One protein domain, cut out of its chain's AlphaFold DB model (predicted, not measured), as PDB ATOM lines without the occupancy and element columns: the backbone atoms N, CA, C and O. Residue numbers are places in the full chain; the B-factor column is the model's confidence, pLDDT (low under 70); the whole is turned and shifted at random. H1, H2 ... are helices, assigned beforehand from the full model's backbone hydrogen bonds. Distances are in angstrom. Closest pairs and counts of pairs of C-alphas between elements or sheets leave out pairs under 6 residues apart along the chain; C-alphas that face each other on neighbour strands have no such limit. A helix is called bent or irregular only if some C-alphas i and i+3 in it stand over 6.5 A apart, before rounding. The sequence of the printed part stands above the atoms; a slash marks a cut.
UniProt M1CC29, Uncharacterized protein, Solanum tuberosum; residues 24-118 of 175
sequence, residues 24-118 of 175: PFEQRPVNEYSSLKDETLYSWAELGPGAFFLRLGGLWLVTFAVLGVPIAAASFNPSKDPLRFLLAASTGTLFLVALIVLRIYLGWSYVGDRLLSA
ATOM      1  N   PRO A  24      38.315  44.620 -43.805       56.72
ATOM      2  CA  PRO A  24      38.017  43.858 -45.013       56.72
ATOM      3  C   PRO A  24      36.795  44.426 -45.732       56.72
ATOM      4  O   PRO A  24      35.805  44.785 -45.098       56.72
ATOM      5  N   PHE A  25      36.855  44.511 -47.062       54.06
ATOM      6  CA  PHE A  25      35.845  45.185 -47.887       54.06
ATOM      7  C   PHE A  25      34.402  44.731 -47.580       54.06
ATOM      8  O   PHE A  25      33.498  45.559 -47.523       54.06
ATOM      9  N   GLU A  26      34.202  43.446 -47.295       52.78
ATOM     10  CA  GLU A  26      32.902  42.844 -46.953       52.78
ATOM     11  C   GLU A  26      32.353  43.275 -45.576       52.78
ATOM     12  O   GLU A  26      31.147  43.257 -45.365       52.78
ATOM     13  N   GLN A  27      33.214  43.684 -44.637       53.53
ATOM     14  CA  GLN A  27      32.835  44.072 -43.267       53.53
ATOM     15  C   GLN A  27      32.674  45.592 -43.097       53.53
ATOM     16  O   GLN A  27      32.462  46.092 -41.990       53.53
ATOM     17  N   ARG A  28      32.787  46.363 -44.187       61.34
ATOM     18  CA  ARG A  28      32.640  47.820 -44.130       61.34
ATOM     19  C   ARG A  28      31.158  48.189 -43.976       61.34
ATOM     20  O   ARG A  28      30.359  47.832 -44.844       61.34
ATOM     21  N   PRO A  29      30.780  49.007 -42.974       54.47
ATOM     22  CA  PRO A  29      29.389  49.430 -42.763       54.47
ATOM     23  C   PRO A  29      28.758  50.125 -43.978       54.47
ATOM     24  O   PRO A  29      27.545  50.096 -44.162       54.47
ATOM     25  N   VAL A  30      29.584  50.763 -44.815       55.84
ATOM     26  CA  VAL A  30      29.156  51.440 -46.049       55.84
ATOM     27  C   VAL A  30      28.694  50.434 -47.113       55.84
ATOM     28  O   VAL A  30      27.753  50.713 -47.857       55.84
ATOM     29  N   ASN A  31      29.300  49.246 -47.149       59.25
ATOM     30  CA  ASN A  31      28.922  48.179 -48.070       59.25
ATOM     31  C   ASN A  31      27.684  47.425 -47.559       59.25
ATOM     32  O   ASN A  31      26.767  47.215 -48.344       59.25
ATOM     33  N   GLU A  32      27.570  47.149 -46.250       58.22
ATOM     34  CA  GLU A  32      26.324  46.631 -45.644       58.22
ATOM     35  C   GLU A  32      25.131  47.569 -45.912       58.22
ATOM     36  O   GLU A  32      24.048  47.120 -46.283       58.22
ATOM     37  N   TYR A  33      25.339  48.885 -45.790       57.28
ATOM     38  CA  TYR A  33      24.336  49.904 -46.110       57.28
ATOM     39  C   TYR A  33      23.929  49.900 -47.587       57.28
ATOM     40  O   TYR A  33      22.744  50.018 -47.893       57.28
ATOM     41  N   SER A  34      24.893  49.767 -48.501       57.12
ATOM     42  CA  SER A  34      24.634  49.743 -49.946       57.12
ATOM     43  C   SER A  34      23.867  48.478 -50.352       57.12
ATOM     44  O   SER A  34      22.863  48.570 -51.052       57.12
ATOM     45  N   SER A  35      24.245  47.320 -49.807       57.19
ATOM     46  CA  SER A  35      23.551  46.045 -50.026       57.19
ATOM     47  C   SER A  35      22.124  46.053 -49.468       57.19
ATOM     48  O   SER A  35      21.197  45.596 -50.131       57.19
ATOM     49  N   LEU A  36      21.912  46.632 -48.278       58.66
ATOM     50  CA  LEU A  36      20.571  46.802 -47.709       58.66
ATOM     51  C   LEU A  36      19.732  47.820 -48.476       58.66
ATOM     52  O   LEU A  36      18.518  47.679 -48.520       58.66
ATOM     53  N   LYS A  37      20.336  48.827 -49.109       55.47
ATOM     54  CA  LYS A  37      19.612  49.758 -49.986       55.47
ATOM     55  C   LYS A  37      19.138  49.133 -51.285       55.47
ATOM     56  O   LYS A  37      18.038  49.459 -51.733       55.47
ATOM     57  N   ASP A  38      19.952  48.263 -51.868       55.38
ATOM     58  CA  ASP A  38      19.625  47.577 -53.117       55.38
ATOM     59  C   ASP A  38      18.510  46.537 -52.934       55.38
ATOM     60  O   ASP A  38      17.830  46.160 -53.896       55.38
ATOM     61  N   GLU A  39      18.234  46.115 -51.698       63.66
ATOM     62  CA  GLU A  39      17.089  45.265 -51.413       63.66
ATOM     63  C   GLU A  39      15.753  45.989 -51.660       63.66
ATOM     64  O   GLU A  39      15.444  47.076 -51.155       63.66
ATOM     65  N   THR A  40      14.887  45.322 -52.423       60.59
ATOM     66  CA  THR A  40      13.633  45.878 -52.949       60.59
ATOM     67  C   THR A  40      12.684  46.368 -51.859       60.59
ATOM     68  O   THR A  40      11.965  47.332 -52.095       60.59
ATOM     69  N   LEU A  41      12.687  45.753 -50.674       61.47
ATOM     70  CA  LEU A  41      11.867  46.170 -49.529       61.47
ATOM     71  C   LEU A  41      12.397  47.434 -48.843       61.47
ATOM     72  O   LEU A  41      11.617  48.263 -48.376       61.47
ATOM     73  N   TYR A  42      13.714  47.593 -48.792       57.16
ATOM     74  CA  TYR A  42      14.375  48.675 -48.069       57.16
ATOM     75  C   TYR A  42      14.517  49.937 -48.926       57.16
ATOM     76  O   TYR A  42      14.374  51.039 -48.392       57.16
ATOM     77  N   SER A  43      14.623  49.795 -50.254       63.34
ATOM     78  CA  SER A  43      14.520  50.908 -51.216       63.34
ATOM     79  C   SER A  43      13.205  51.701 -51.097       63.34
ATOM     80  O   SER A  43      13.121  52.862 -51.500       63.34
ATOM     81  N   TRP A  44      12.156  51.122 -50.496       62.75
ATOM     82  CA  TRP A  44      10.883  51.820 -50.298       62.75
ATOM     83  C   TRP A  44      10.986  52.936 -49.259       62.75
ATOM     84  O   TRP A  44      10.258  53.921 -49.357       62.75
ATOM     85  N   ALA A  45      11.918  52.827 -48.312       59.16
ATOM     86  CA  ALA A  45      12.196  53.877 -47.338       59.16
ATOM     87  C   ALA A  45      12.987  55.058 -47.937       59.16
ATOM     88  O   ALA A  45      13.222  56.051 -47.249       59.16
ATOM     89  N   GLU A  46      13.421  54.972 -49.203       59.50
ATOM     90  CA  GLU A  46      13.987  56.109 -49.939       59.50
ATOM     91  C   GLU A  46      12.951  56.967 -50.657       59.50
ATOM     92  O   GLU A  46      13.238  58.106 -51.025       59.50
ATOM     93  N   LEU A  47      11.735  56.455 -50.812       61.19
ATOM     94  CA  LEU A  47      10.656  57.188 -51.448       61.19
ATOM     95  C   LEU A  47      10.175  58.321 -50.541       61.19
ATOM     96  O   LEU A  47      10.122  58.194 -49.318       61.19
ATOM     97  N   GLY A  48       9.739  59.420 -51.161       67.19
ATOM     98  CA  GLY A  48       9.007  60.457 -50.442       67.19
ATOM     99  C   GLY A  48       7.769  59.874 -49.735       67.19
ATOM    100  O   GLY A  48       7.192  58.892 -50.216       67.19
ATOM    101  N   PRO A  49       7.313  60.488 -48.629       64.25
ATOM    102  CA  PRO A  49       6.281  59.926 -47.754       64.25
ATOM    103  C   PRO A  49       5.000  59.544 -48.508       64.25
ATOM    104  O   PRO A  49       4.456  58.465 -48.292       64.25
ATOM    105  N   GLY A  50       4.562  60.353 -49.480       68.50
ATOM    106  CA  GLY A  50       3.393  60.034 -50.308       68.50
ATOM    107  C   GLY A  50       3.549  58.761 -51.152       68.50
ATOM    108  O   GLY A  50       2.640  57.936 -51.202       68.50
ATOM    109  N   ALA A  51       4.709  58.556 -51.781       70.94
ATOM    110  CA  ALA A  51       4.969  57.361 -52.585       70.94
ATOM    111  C   ALA A  51       5.146  56.107 -51.710       70.94
ATOM    112  O   ALA A  51       4.727  55.019 -52.108       70.94
ATOM    113  N   PHE A  52       5.688  56.268 -50.500       71.50
ATOM    114  CA  PHE A  52       5.742  55.206 -49.500       71.50
ATOM    115  C   PHE A  52       4.334  54.758 -49.071       71.50
ATOM    116  O   PHE A  52       4.022  53.571 -49.160       71.50
ATOM    117  N   PHE A  53       3.447  55.692 -48.702       75.38
ATOM    118  CA  PHE A  53       2.062  55.363 -48.333       75.38
ATOM    119  C   PHE A  53       1.263  54.755 -49.489       75.38
ATOM    120  O   PHE A  53       0.462  53.855 -49.256       75.38
ATOM    121  N   LEU A  54       1.495  55.186 -50.733       81.00
ATOM    122  CA  LEU A  54       0.859  54.578 -51.905       81.00
ATOM    123  C   LEU A  54       1.285  53.121 -52.105       81.00
ATOM    124  O   LEU A  54       0.431  52.262 -52.323       81.00
ATOM    125  N   ARG A  55       2.586  52.815 -51.994       81.19
ATOM    126  CA  ARG A  55       3.070  51.427 -52.078       81.19
ATOM    127  C   ARG A  55       2.559  50.581 -50.917       81.19
ATOM    128  O   ARG A  55       2.141  49.448 -51.137       81.19
ATOM    129  N   LEU A  56       2.532  51.142 -49.709       79.62
ATOM    130  CA  LEU A  56       2.011  50.465 -48.524       79.62
ATOM    131  C   LEU A  56       0.504  50.195 -48.635       79.62
ATOM    132  O   LEU A  56       0.051  49.101 -48.313       79.62
ATOM    133  N   GLY A  57      -0.264  51.157 -49.149       84.44
ATOM    134  CA  GLY A  57      -1.689  51.001 -49.431       84.44
ATOM    135  C   GLY A  57      -1.956  49.963 -50.521       84.44
ATOM    136  O   GLY A  57      -2.848  49.133 -50.369       84.44
ATOM    137  N   GLY A  58      -1.143  49.942 -51.582       87.00
ATOM    138  CA  GLY A  58      -1.195  48.902 -52.612       87.00
ATOM    139  C   GLY A  58      -0.892  47.511 -52.053       87.00
ATOM    140  O   GLY A  58      -1.642  46.569 -52.298       87.00
ATOM    141  N   LEU A  59       0.156  47.388 -51.234       86.38
ATOM    142  CA  LEU A  59       0.506  46.145 -50.547       86.38
ATOM    143  C   LEU A  59      -0.617  45.681 -49.612       86.38
ATOM    144  O   LEU A  59      -0.964  44.500 -49.614       86.38
ATOM    145  N   TRP A  60      -1.214  46.603 -48.852       88.25
ATOM    146  CA  TRP A  60      -2.366  46.310 -48.006       88.25
ATOM    147  C   TRP A  60      -3.550  45.810 -48.837       88.25
ATOM    148  O   TRP A  60      -4.099  44.768 -48.505       88.25
ATOM    149  N   LEU A  61      -3.901  46.468 -49.947       88.06
ATOM    150  CA  LEU A  61      -5.009  46.046 -50.814       88.06
ATOM    151  C   LEU A  61      -4.796  44.653 -51.411       88.06
ATOM    152  O   LEU A  61      -5.712  43.831 -51.399       88.06
ATOM    153  N   VAL A  62      -3.592  44.369 -51.912       89.25
ATOM    154  CA  VAL A  62      -3.258  43.055 -52.476       89.25
ATOM    155  C   VAL A  62      -3.332  41.978 -51.397       89.25
ATOM    156  O   VAL A  62      -3.975  40.949 -51.591       89.25
ATOM    157  N   THR A  63      -2.738  42.230 -50.230       85.62
ATOM    158  CA  THR A  63      -2.751  41.284 -49.103       85.62
ATOM    159  C   THR A  63      -4.171  41.082 -48.565       85.62
ATOM    160  O   THR A  63      -4.563  39.960 -48.245       85.62
ATOM    161  N   PHE A  64      -4.978  42.144 -48.532       86.50
ATOM    162  CA  PHE A  64      -6.382  42.098 -48.142       86.50
ATOM    163  C   PHE A  64      -7.181  41.210 -49.091       86.50
ATOM    164  O   PHE A  64      -7.903  40.329 -48.638       86.50
ATOM    165  N   ALA A  65      -7.029  41.395 -50.402       87.25
ATOM    166  CA  ALA A  65      -7.765  40.620 -51.393       87.25
ATOM    167  C   ALA A  65      -7.330  39.144 -51.434       87.25
ATOM    168  O   ALA A  65      -8.179  38.260 -51.525       87.25
ATOM    169  N   VAL A  66      -6.023  38.875 -51.357       88.25
ATOM    170  CA  VAL A  66      -5.463  37.521 -51.517       88.25
ATOM    171  C   VAL A  66      -5.550  36.695 -50.236       88.25
ATOM    172  O   VAL A  66      -5.784  35.494 -50.311       88.25
ATOM    173  N   LEU A  67      -5.364  37.312 -49.066       86.19
ATOM    174  CA  LEU A  67      -5.328  36.609 -47.778       86.19
ATOM    175  C   LEU A  67      -6.477  37.035 -46.865       86.19
ATOM    176  O   LEU A  67      -7.189  36.183 -46.338       86.19
ATOM    177  N   GLY A  68      -6.701  38.341 -46.699       84.81
ATOM    178  CA  GLY A  68      -7.713  38.867 -45.777       84.81
ATOM    179  C   GLY A  68      -9.136  38.388 -46.088       84.81
ATOM    180  O   GLY A  68      -9.829  37.899 -45.199       84.81
ATOM    181  N   VAL A  69      -9.554  38.479 -47.352       84.81
ATOM    182  CA  VAL A  69     -10.882  38.080 -47.839       84.81
ATOM    183  C   VAL A  69     -11.150  36.580 -47.668       84.81
ATOM    184  O   VAL A  69     -12.161  36.259 -47.042       84.81
ATOM    185  N   PRO A  70     -10.308  35.642 -48.148       84.94
ATOM    186  CA  PRO A  70     -10.589  34.215 -47.977       84.94
ATOM    187  C   PRO A  70     -10.550  33.771 -46.509       84.94
ATOM    188  O   PRO A  70     -11.398  32.980 -46.094       84.94
ATOM    189  N   ILE A  71      -9.634  34.313 -45.698       83.62
ATOM    190  CA  ILE A  71      -9.542  33.989 -44.264       83.62
ATOM    191  C   ILE A  71     -10.786  34.482 -43.516       83.62
ATOM    192  O   ILE A  71     -11.385  33.747 -42.726       83.62
ATOM    193  N   ALA A  72     -11.214  35.717 -43.783       83.06
ATOM    194  CA  ALA A  72     -12.417  36.260 -43.168       83.06
ATOM    195  C   ALA A  72     -13.685  35.568 -43.679       83.06
ATOM    196  O   ALA A  72     -14.615  35.400 -42.898       83.06
ATOM    197  N   ALA A  73     -13.721  35.119 -44.939       81.00
ATOM    198  CA  ALA A  73     -14.884  34.448 -45.526       81.00
ATOM    199  C   ALA A  73     -15.095  33.055 -44.926       81.00
ATOM    200  O   ALA A  73     -16.231  32.599 -44.812       81.00
ATOM    201  N   ALA A  74     -14.011  32.399 -44.500       81.44
ATOM    202  CA  ALA A  74     -14.079  31.151 -43.750       81.44
ATOM    203  C   ALA A  74     -14.636  31.349 -42.327       81.44
ATOM    204  O   ALA A  74     -15.279  30.450 -41.791       81.44
ATOM    205  N   SER A  75     -14.404  32.518 -41.719       78.75
ATOM    206  CA  SER A  75     -14.801  32.810 -40.332       78.75
ATOM    207  C   SER A  75     -16.178  33.478 -40.219       78.75
ATOM    208  O   SER A  75     -16.928  33.207 -39.284       78.75
ATOM    209  N   PHE A  76     -16.533  34.346 -41.167       76.62
ATOM    210  CA  PHE A  76     -17.765  35.128 -41.169       76.62
ATOM    211  C   PHE A  76     -18.440  35.044 -42.533       76.62
ATOM    212  O   PHE A  76     -17.831  35.323 -43.564       76.62
ATOM    213  N   ASN A  77     -19.729  34.699 -42.540       74.38
ATOM    214  CA  ASN A  77     -20.501  34.651 -43.773       74.38
ATOM    215  C   ASN A  77     -20.729  36.088 -44.300       74.38
ATOM    216  O   ASN A  77     -21.392  36.871 -43.604       74.38
ATOM    217  N   PRO A  78     -20.244  36.435 -45.511       69.56
ATOM    218  CA  PRO A  78     -20.319  37.794 -46.053       69.56
ATOM    219  C   PRO A  78     -21.749  38.337 -46.154       69.56
ATOM    220  O   PRO A  78     -21.966  39.541 -46.047       69.56
ATOM    221  N   SER A  79     -22.730  37.447 -46.325       70.62
ATOM    222  CA  SER A  79     -24.135  37.813 -46.516       70.62
ATOM    223  C   SER A  79     -24.890  38.058 -45.208       70.62
ATOM    224  O   SER A  79     -25.959  38.661 -45.239       70.62
ATOM    225  N   LYS A  80     -24.376  37.573 -44.068       73.50
ATOM    226  CA  LYS A  80     -25.036  37.737 -42.761       73.50
ATOM    227  C   LYS A  80     -24.510  38.941 -41.989       73.50
ATOM    228  O   LYS A  80     -25.314  39.683 -41.445       73.50
ATOM    229  N   ASP A  81     -23.192  39.145 -41.974       80.31
ATOM    230  CA  ASP A  81     -22.542  40.224 -41.220       80.31
ATOM    231  C   ASP A  81     -21.388  40.860 -42.036       80.31
ATOM    232  O   ASP A  81     -20.210  40.667 -41.710       80.31
ATOM    233  N   PRO A  82     -21.685  41.652 -43.087       81.94
ATOM    234  CA  PRO A  82     -20.659  42.216 -43.975       81.94
ATOM    235  C   PRO A  82     -19.682  43.152 -43.247       81.94
ATOM    236  O   PRO A  82     -18.495  43.181 -43.564       81.94
ATOM    237  N   LEU A  83     -20.152  43.880 -42.227       84.38
ATOM    238  CA  LEU A  83     -19.302  44.762 -41.420       84.38
ATOM    239  C   LEU A  83     -18.279  43.984 -40.586       84.38
ATOM    240  O   LEU A  83     -17.114  44.369 -40.539       84.38
ATOM    241  N   ARG A  84     -18.686  42.881 -39.943       82.62
ATOM    242  CA  ARG A  84     -17.775  42.061 -39.123       82.62
ATOM    243  C   ARG A  84     -16.752  41.347 -39.992       82.62
ATOM    244  O   ARG A  84     -15.577  41.325 -39.643       82.62
ATOM    245  N   PHE A  85     -17.192  40.844 -41.143       84.81
ATOM    246  CA  PHE A  85     -16.317  40.283 -42.166       84.81
ATOM    247  C   PHE A  85     -15.248  41.296 -42.607       84.81
ATOM    248  O   PHE A  85     -14.056  40.993 -42.555       84.81
ATOM    249  N   LEU A  86     -15.654  42.518 -42.968       86.12
ATOM    250  CA  LEU A  86     -14.729  43.542 -43.451       86.12
ATOM    251  C   LEU A  86     -13.756  44.000 -42.360       86.12
ATOM    252  O   LEU A  86     -12.566  44.152 -42.631       86.12
ATOM    253  N   LEU A  87     -14.229  44.177 -41.123       87.38
ATOM    254  CA  LEU A  87     -13.378  44.539 -39.987       87.38
ATOM    255  C   LEU A  87     -12.373  43.434 -39.649       87.38
ATOM    256  O   LEU A  87     -11.203  43.738 -39.422       87.38
ATOM    257  N   ALA A  88     -12.793  42.168 -39.664       86.31
ATOM    258  CA  ALA A  88     -11.910  41.030 -39.418       86.31
ATOM    259  C   ALA A  88     -10.835  40.912 -40.512       86.31
ATOM    260  O   ALA A  88      -9.645  40.862 -40.195       86.31
ATOM    261  N   ALA A  89     -11.235  40.963 -41.788       86.00
ATOM    262  CA  ALA A  89     -10.315  40.948 -42.928       86.00
ATOM    263  C   ALA A  89      -9.325  42.122 -42.880       86.00
ATOM    264  O   ALA A  89      -8.120  41.945 -43.079       86.00
ATOM    265  N   SER A  90      -9.823  43.325 -42.574       87.00
ATOM    266  CA  SER A  90      -9.013  44.545 -42.528       87.00
ATOM    267  C   SER A  90      -8.015  44.494 -41.382       87.00
ATOM    268  O   SER A  90      -6.843  44.776 -41.603       87.00
ATOM    269  N   THR A  91      -8.449  44.081 -40.188       88.69
ATOM    270  CA  THR A  91      -7.591  43.979 -38.997       88.69
ATOM    271  C   THR A  91      -6.493  42.938 -39.191       88.69
ATOM    272  O   THR A  91      -5.326  43.227 -38.933       88.69
ATOM    273  N   GLY A  92      -6.836  41.754 -39.712       85.56
ATOM    274  CA  GLY A  92      -5.853  40.705 -40.000       85.56
ATOM    275  C   GLY A  92      -4.817  41.150 -41.033       85.56
ATOM    276  O   GLY A  92      -3.620  40.936 -40.857       85.56
ATOM    277  N   THR A  93      -5.259  41.855 -42.074       87.25
ATOM    278  CA  THR A  93      -4.351  42.392 -43.095       87.25
ATOM    279  C   THR A  93      -3.480  43.522 -42.545       87.25
ATOM    280  O   THR A  93      -2.282  43.566 -42.817       87.25
ATOM    281  N   LEU A  94      -4.054  44.424 -41.742       87.38
ATOM    282  CA  LEU A  94      -3.323  45.526 -41.121       87.38
ATOM    283  C   LEU A  94      -2.206  45.000 -40.211       87.38
ATOM    284  O   LEU A  94      -1.110  45.549 -40.217       87.38
ATOM    285  N   PHE A  95      -2.462  43.909 -39.484       87.56
ATOM    286  CA  PHE A  95      -1.463  43.247 -38.652       87.56
ATOM    287  C   PHE A  95      -0.269  42.729 -39.471       87.56
ATOM    288  O   PHE A  95       0.877  42.986 -39.111       87.56
ATOM    289  N   LEU A  96      -0.512  42.074 -40.613       84.62
ATOM    290  CA  LEU A  96       0.564  41.619 -41.506       84.62
ATOM    291  C   LEU A  96       1.380  42.787 -42.069       84.62
ATOM    292  O   LEU A  96       2.609  42.749 -42.068       84.62
ATOM    293  N   VAL A  97       0.705  43.849 -42.512       81.81
ATOM    294  CA  VAL A  97       1.379  45.055 -43.008       81.81
ATOM    295  C   VAL A  97       2.207  45.713 -41.900       81.81
ATOM    296  O   VAL A  97       3.334  46.133 -42.153       81.81
ATOM    297  N   ALA A  98       1.709  45.741 -40.662       78.50
ATOM    298  CA  ALA A  98       2.455  46.251 -39.515       78.50
ATOM    299  C   ALA A  98       3.743  45.450 -39.250       78.50
ATOM    300  O   ALA A  98       4.775  46.053 -38.962       78.50
ATOM    301  N   LEU A  99       3.728  44.120 -39.412       81.25
ATOM    302  CA  LEU A  99       4.938  43.293 -39.299       81.25
ATOM    303  C   LEU A  99       5.970  43.607 -40.391       81.25
ATOM    304  O   LEU A  99       7.169  43.630 -40.115       81.25
ATOM    305  N   ILE A 100       5.524  43.894 -41.617       77.88
ATOM    306  CA  ILE A 100       6.415  44.297 -42.716       77.88
ATOM    307  C   ILE A 100       7.050  45.656 -42.414       77.88
ATOM    308  O   ILE A 100       8.261  45.815 -42.550       77.88
ATOM    309  N   VAL A 101       6.259  46.624 -41.940       75.31
ATOM    310  CA  VAL A 101       6.775  47.935 -41.518       75.31
ATOM    311  C   VAL A 101       7.766  47.782 -40.365       75.31
ATOM    312  O   VAL A 101       8.836  48.386 -40.402       75.31
ATOM    313  N   LEU A 102       7.461  46.934 -39.380       73.94
ATOM    314  CA  LEU A 102       8.372  46.621 -38.281       73.94
ATOM    315  C   LEU A 102       9.686  46.010 -38.790       73.94
ATOM    316  O   LEU A 102      10.752  46.393 -38.323       73.94
ATOM    317  N   ARG A 103       9.641  45.102 -39.772       78.44
ATOM    318  CA  ARG A 103      10.844  44.510 -40.381       78.44
ATOM    319  C   ARG A 103      11.701  45.554 -41.097       78.44
ATOM    320  O   ARG A 103      12.924  45.528 -40.956       78.44
ATOM    321  N   ILE A 104      11.069  46.464 -41.837       70.25
ATOM    322  CA  ILE A 104      11.756  47.584 -42.488       70.25
ATOM    323  C   ILE A 104      12.405  48.467 -41.415       70.25
ATOM    324  O   ILE A 104      13.600  48.736 -41.495       70.25
ATOM    325  N   TYR A 105      11.660  48.839 -40.370       68.62
ATOM    326  CA  TYR A 105      12.165  49.645 -39.257       68.62
ATOM    327  C   TYR A 105      13.360  48.991 -38.555       68.62
ATOM    328  O   TYR A 105      14.384  49.639 -38.376       68.62
ATOM    329  N   LEU A 106      13.263  47.706 -38.207       69.50
ATOM    330  CA  LEU A 106      14.345  46.974 -37.546       69.50
ATOM    331  C   LEU A 106      15.598  46.887 -38.422       69.50
ATOM    332  O   LEU A 106      16.697  47.031 -37.901       69.50
ATOM    333  N   GLY A 107      15.453  46.691 -39.738       67.19
ATOM    334  CA  GLY A 107      16.603  46.686 -40.647       67.19
ATOM    335  C   GLY A 107      17.285  48.052 -40.727       67.19
ATOM    336  O   GLY A 107      18.501  48.135 -40.599       67.19
ATOM    337  N   TRP A 108      16.513  49.138 -40.832       64.25
ATOM    338  CA  TRP A 108      17.071  50.495 -40.809       64.25
ATOM    339  C   TRP A 108      17.666  50.877 -39.454       64.25
ATOM    340  O   TRP A 108      18.698  51.540 -39.427       64.25
ATOM    341  N   SER A 109      17.055  50.454 -38.345       65.81
ATOM    342  CA  SER A 109      17.587  50.676 -36.998       65.81
ATOM    343  C   SER A 109      18.899  49.929 -36.811       65.81
ATOM    344  O   SER A 109      19.859  50.532 -36.372       65.81
ATOM    345  N   TYR A 110      18.980  48.660 -37.218       65.75
ATOM    346  CA  TYR A 110      20.201  47.861 -37.099       65.75
ATOM    347  C   TYR A 110      21.377  48.472 -37.876       65.75
ATOM    348  O   TYR A 110      22.484  48.599 -37.352       65.75
ATOM    349  N   VAL A 111      21.129  48.901 -39.116       61.44
ATOM    350  CA  VAL A 111      22.147  49.572 -39.938       61.44
ATOM    351  C   VAL A 111      22.471  50.953 -39.387       61.44
ATOM    352  O   VAL A 111      23.634  51.340 -39.344       61.44
ATOM    353  N   GLY A 112      21.456  51.694 -38.942       61.00
ATOM    354  CA  GLY A 112      21.616  52.986 -38.283       61.00
ATOM    355  C   GLY A 112      22.499  52.873 -37.046       61.00
ATOM    356  O   GLY A 112      23.456  53.629 -36.924       61.00
ATOM    357  N   ASP A 113      22.250  51.884 -36.195       61.12
ATOM    358  CA  ASP A 113      23.027  51.608 -34.992       61.12
ATOM    359  C   ASP A 113      24.481  51.275 -35.352       61.12
ATOM    360  O   ASP A 113      25.381  51.869 -34.776       61.12
ATOM    361  N   ARG A 114      24.751  50.456 -36.382       62.50
ATOM    362  CA  ARG A 114      26.131  50.196 -36.853       62.50
ATOM    363  C   ARG A 114      26.819  51.402 -37.492       62.50
ATOM    364  O   ARG A 114      28.030  51.573 -37.355       62.50
ATOM    365  N   LEU A 115      26.077  52.255 -38.196       58.75
ATOM    366  CA  LEU A 115      26.617  53.487 -38.774       58.75
ATOM    367  C   LEU A 115      26.925  54.531 -37.695       58.75
ATOM    368  O   LEU A 115      27.914  55.260 -37.826       58.75
ATOM    369  N   LEU A 116      26.106  54.588 -36.644       51.16
ATOM    370  CA  LEU A 116      26.231  55.507 -35.511       51.16
ATOM    371  C   LEU A 116      27.158  54.983 -34.410       51.16
ATOM    372  O   LEU A 116      27.676  55.780 -33.626       51.16
ATOM    373  N   SER A 117      27.412  53.675 -34.364       47.62
ATOM    374  CA  SER A 117      28.395  53.081 -33.473       47.62
ATOM    375  C   SER A 117      29.777  53.634 -33.801       47.62
ATOM    376  O   SER A 117      30.350  53.401 -34.865       47.62
ATOM    377  N   ALA A 118      30.324  54.370 -32.834       48.88
ATOM    378  CA  ALA A 118      31.684  54.889 -32.876       48.88
ATOM    379  C   ALA A 118      32.735  53.774 -32.810       48.88
ATOM    380  O   ALA A 118      33.909  54.055 -33.003       48.88
TER     381      ALA A 118
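Overview. This is residues 24 to 118 of the 175 residues of an uncharacterized protein of Solanum tuberosum (UniProt M1CC29). One long helix, H4, makes most of the length of a rod, and the kinked helix H3 folds back on its first half as a helical hairpin that opens like a V, with the early part of H3 swinging away from H4. At the other end of the rod the short helix H1 packs on the last turns of H4, and the tiny H2 sits between H1 and the beginning of H3. The printed part has 95 residues with four named helices, H1, H2, H3 and H4 in that order, and no named strand; its class is all helix. It is only just loose, close to extended, with a radius of gyration of the C-alphas of 18.2 A, and the C-alphas span 63 by 23 by 18 A.

Arrangement. Start at H1, residues 29 to 38, and look across to H4, residues 82 to 116. They touch, with residues 111 to 115 of H4 alone; the closest C-alphas, of Pro 29 and Leu 115, are 6.3 A apart. They run opposite ways at a shallow tilt of 29 degrees. Next comes H2, residues 43 to 46, close to H1 but not clearly touching it, the closest C-alphas being those of Lys 37 and Ser 43 at 5.4 A. H3, residues 49 to 75, is apart from H1. It has a kink of 39 degrees near residue 68 and is irregular, but only just: C-alphas 66 and 69 are 6.6 A apart. Close to that kink you find the closest C-alphas of H3 and H4, those of Gly 68 and Ala 89, 4.4 A apart. H3 and H4 touch, with residues 85 to 97 of H4 alone, and form a helical hairpin, running opposite ways at a steep tilt of 44 degrees. In H1 and H4 every O i to N i+4 pair is within hydrogen-bond range, in H3 21 of 23 are, and H2 is too short for such a pair.

Along the chain. Find C-alpha 29 at (29.389, 49.430, -42.763); from there H1 runs 14.4 A to Asp 38. H2 takes Ser 43 to Glu 46, 5.4 A. H3 begins at C-alpha 49, (6.281, 59.926, -47.754), and runs 35.1 A to Ser 75. H4 runs 49.5 A from Pro 82 to C-alpha 116 at (26.231, 55.507, -35.511).

Size, cuts and confidence. The two C-alphas farthest apart are those of Pro 24 and Lys 80, at 63.4 A. The printed part has no cut; the links H1 to H2 and H2 to H3 are tight, and H3 to H4 is short. Mean pLDDT of the printed part is 72.4; look for values under 70 at residues 24 to 50, residue 78 and residues 105 to 118.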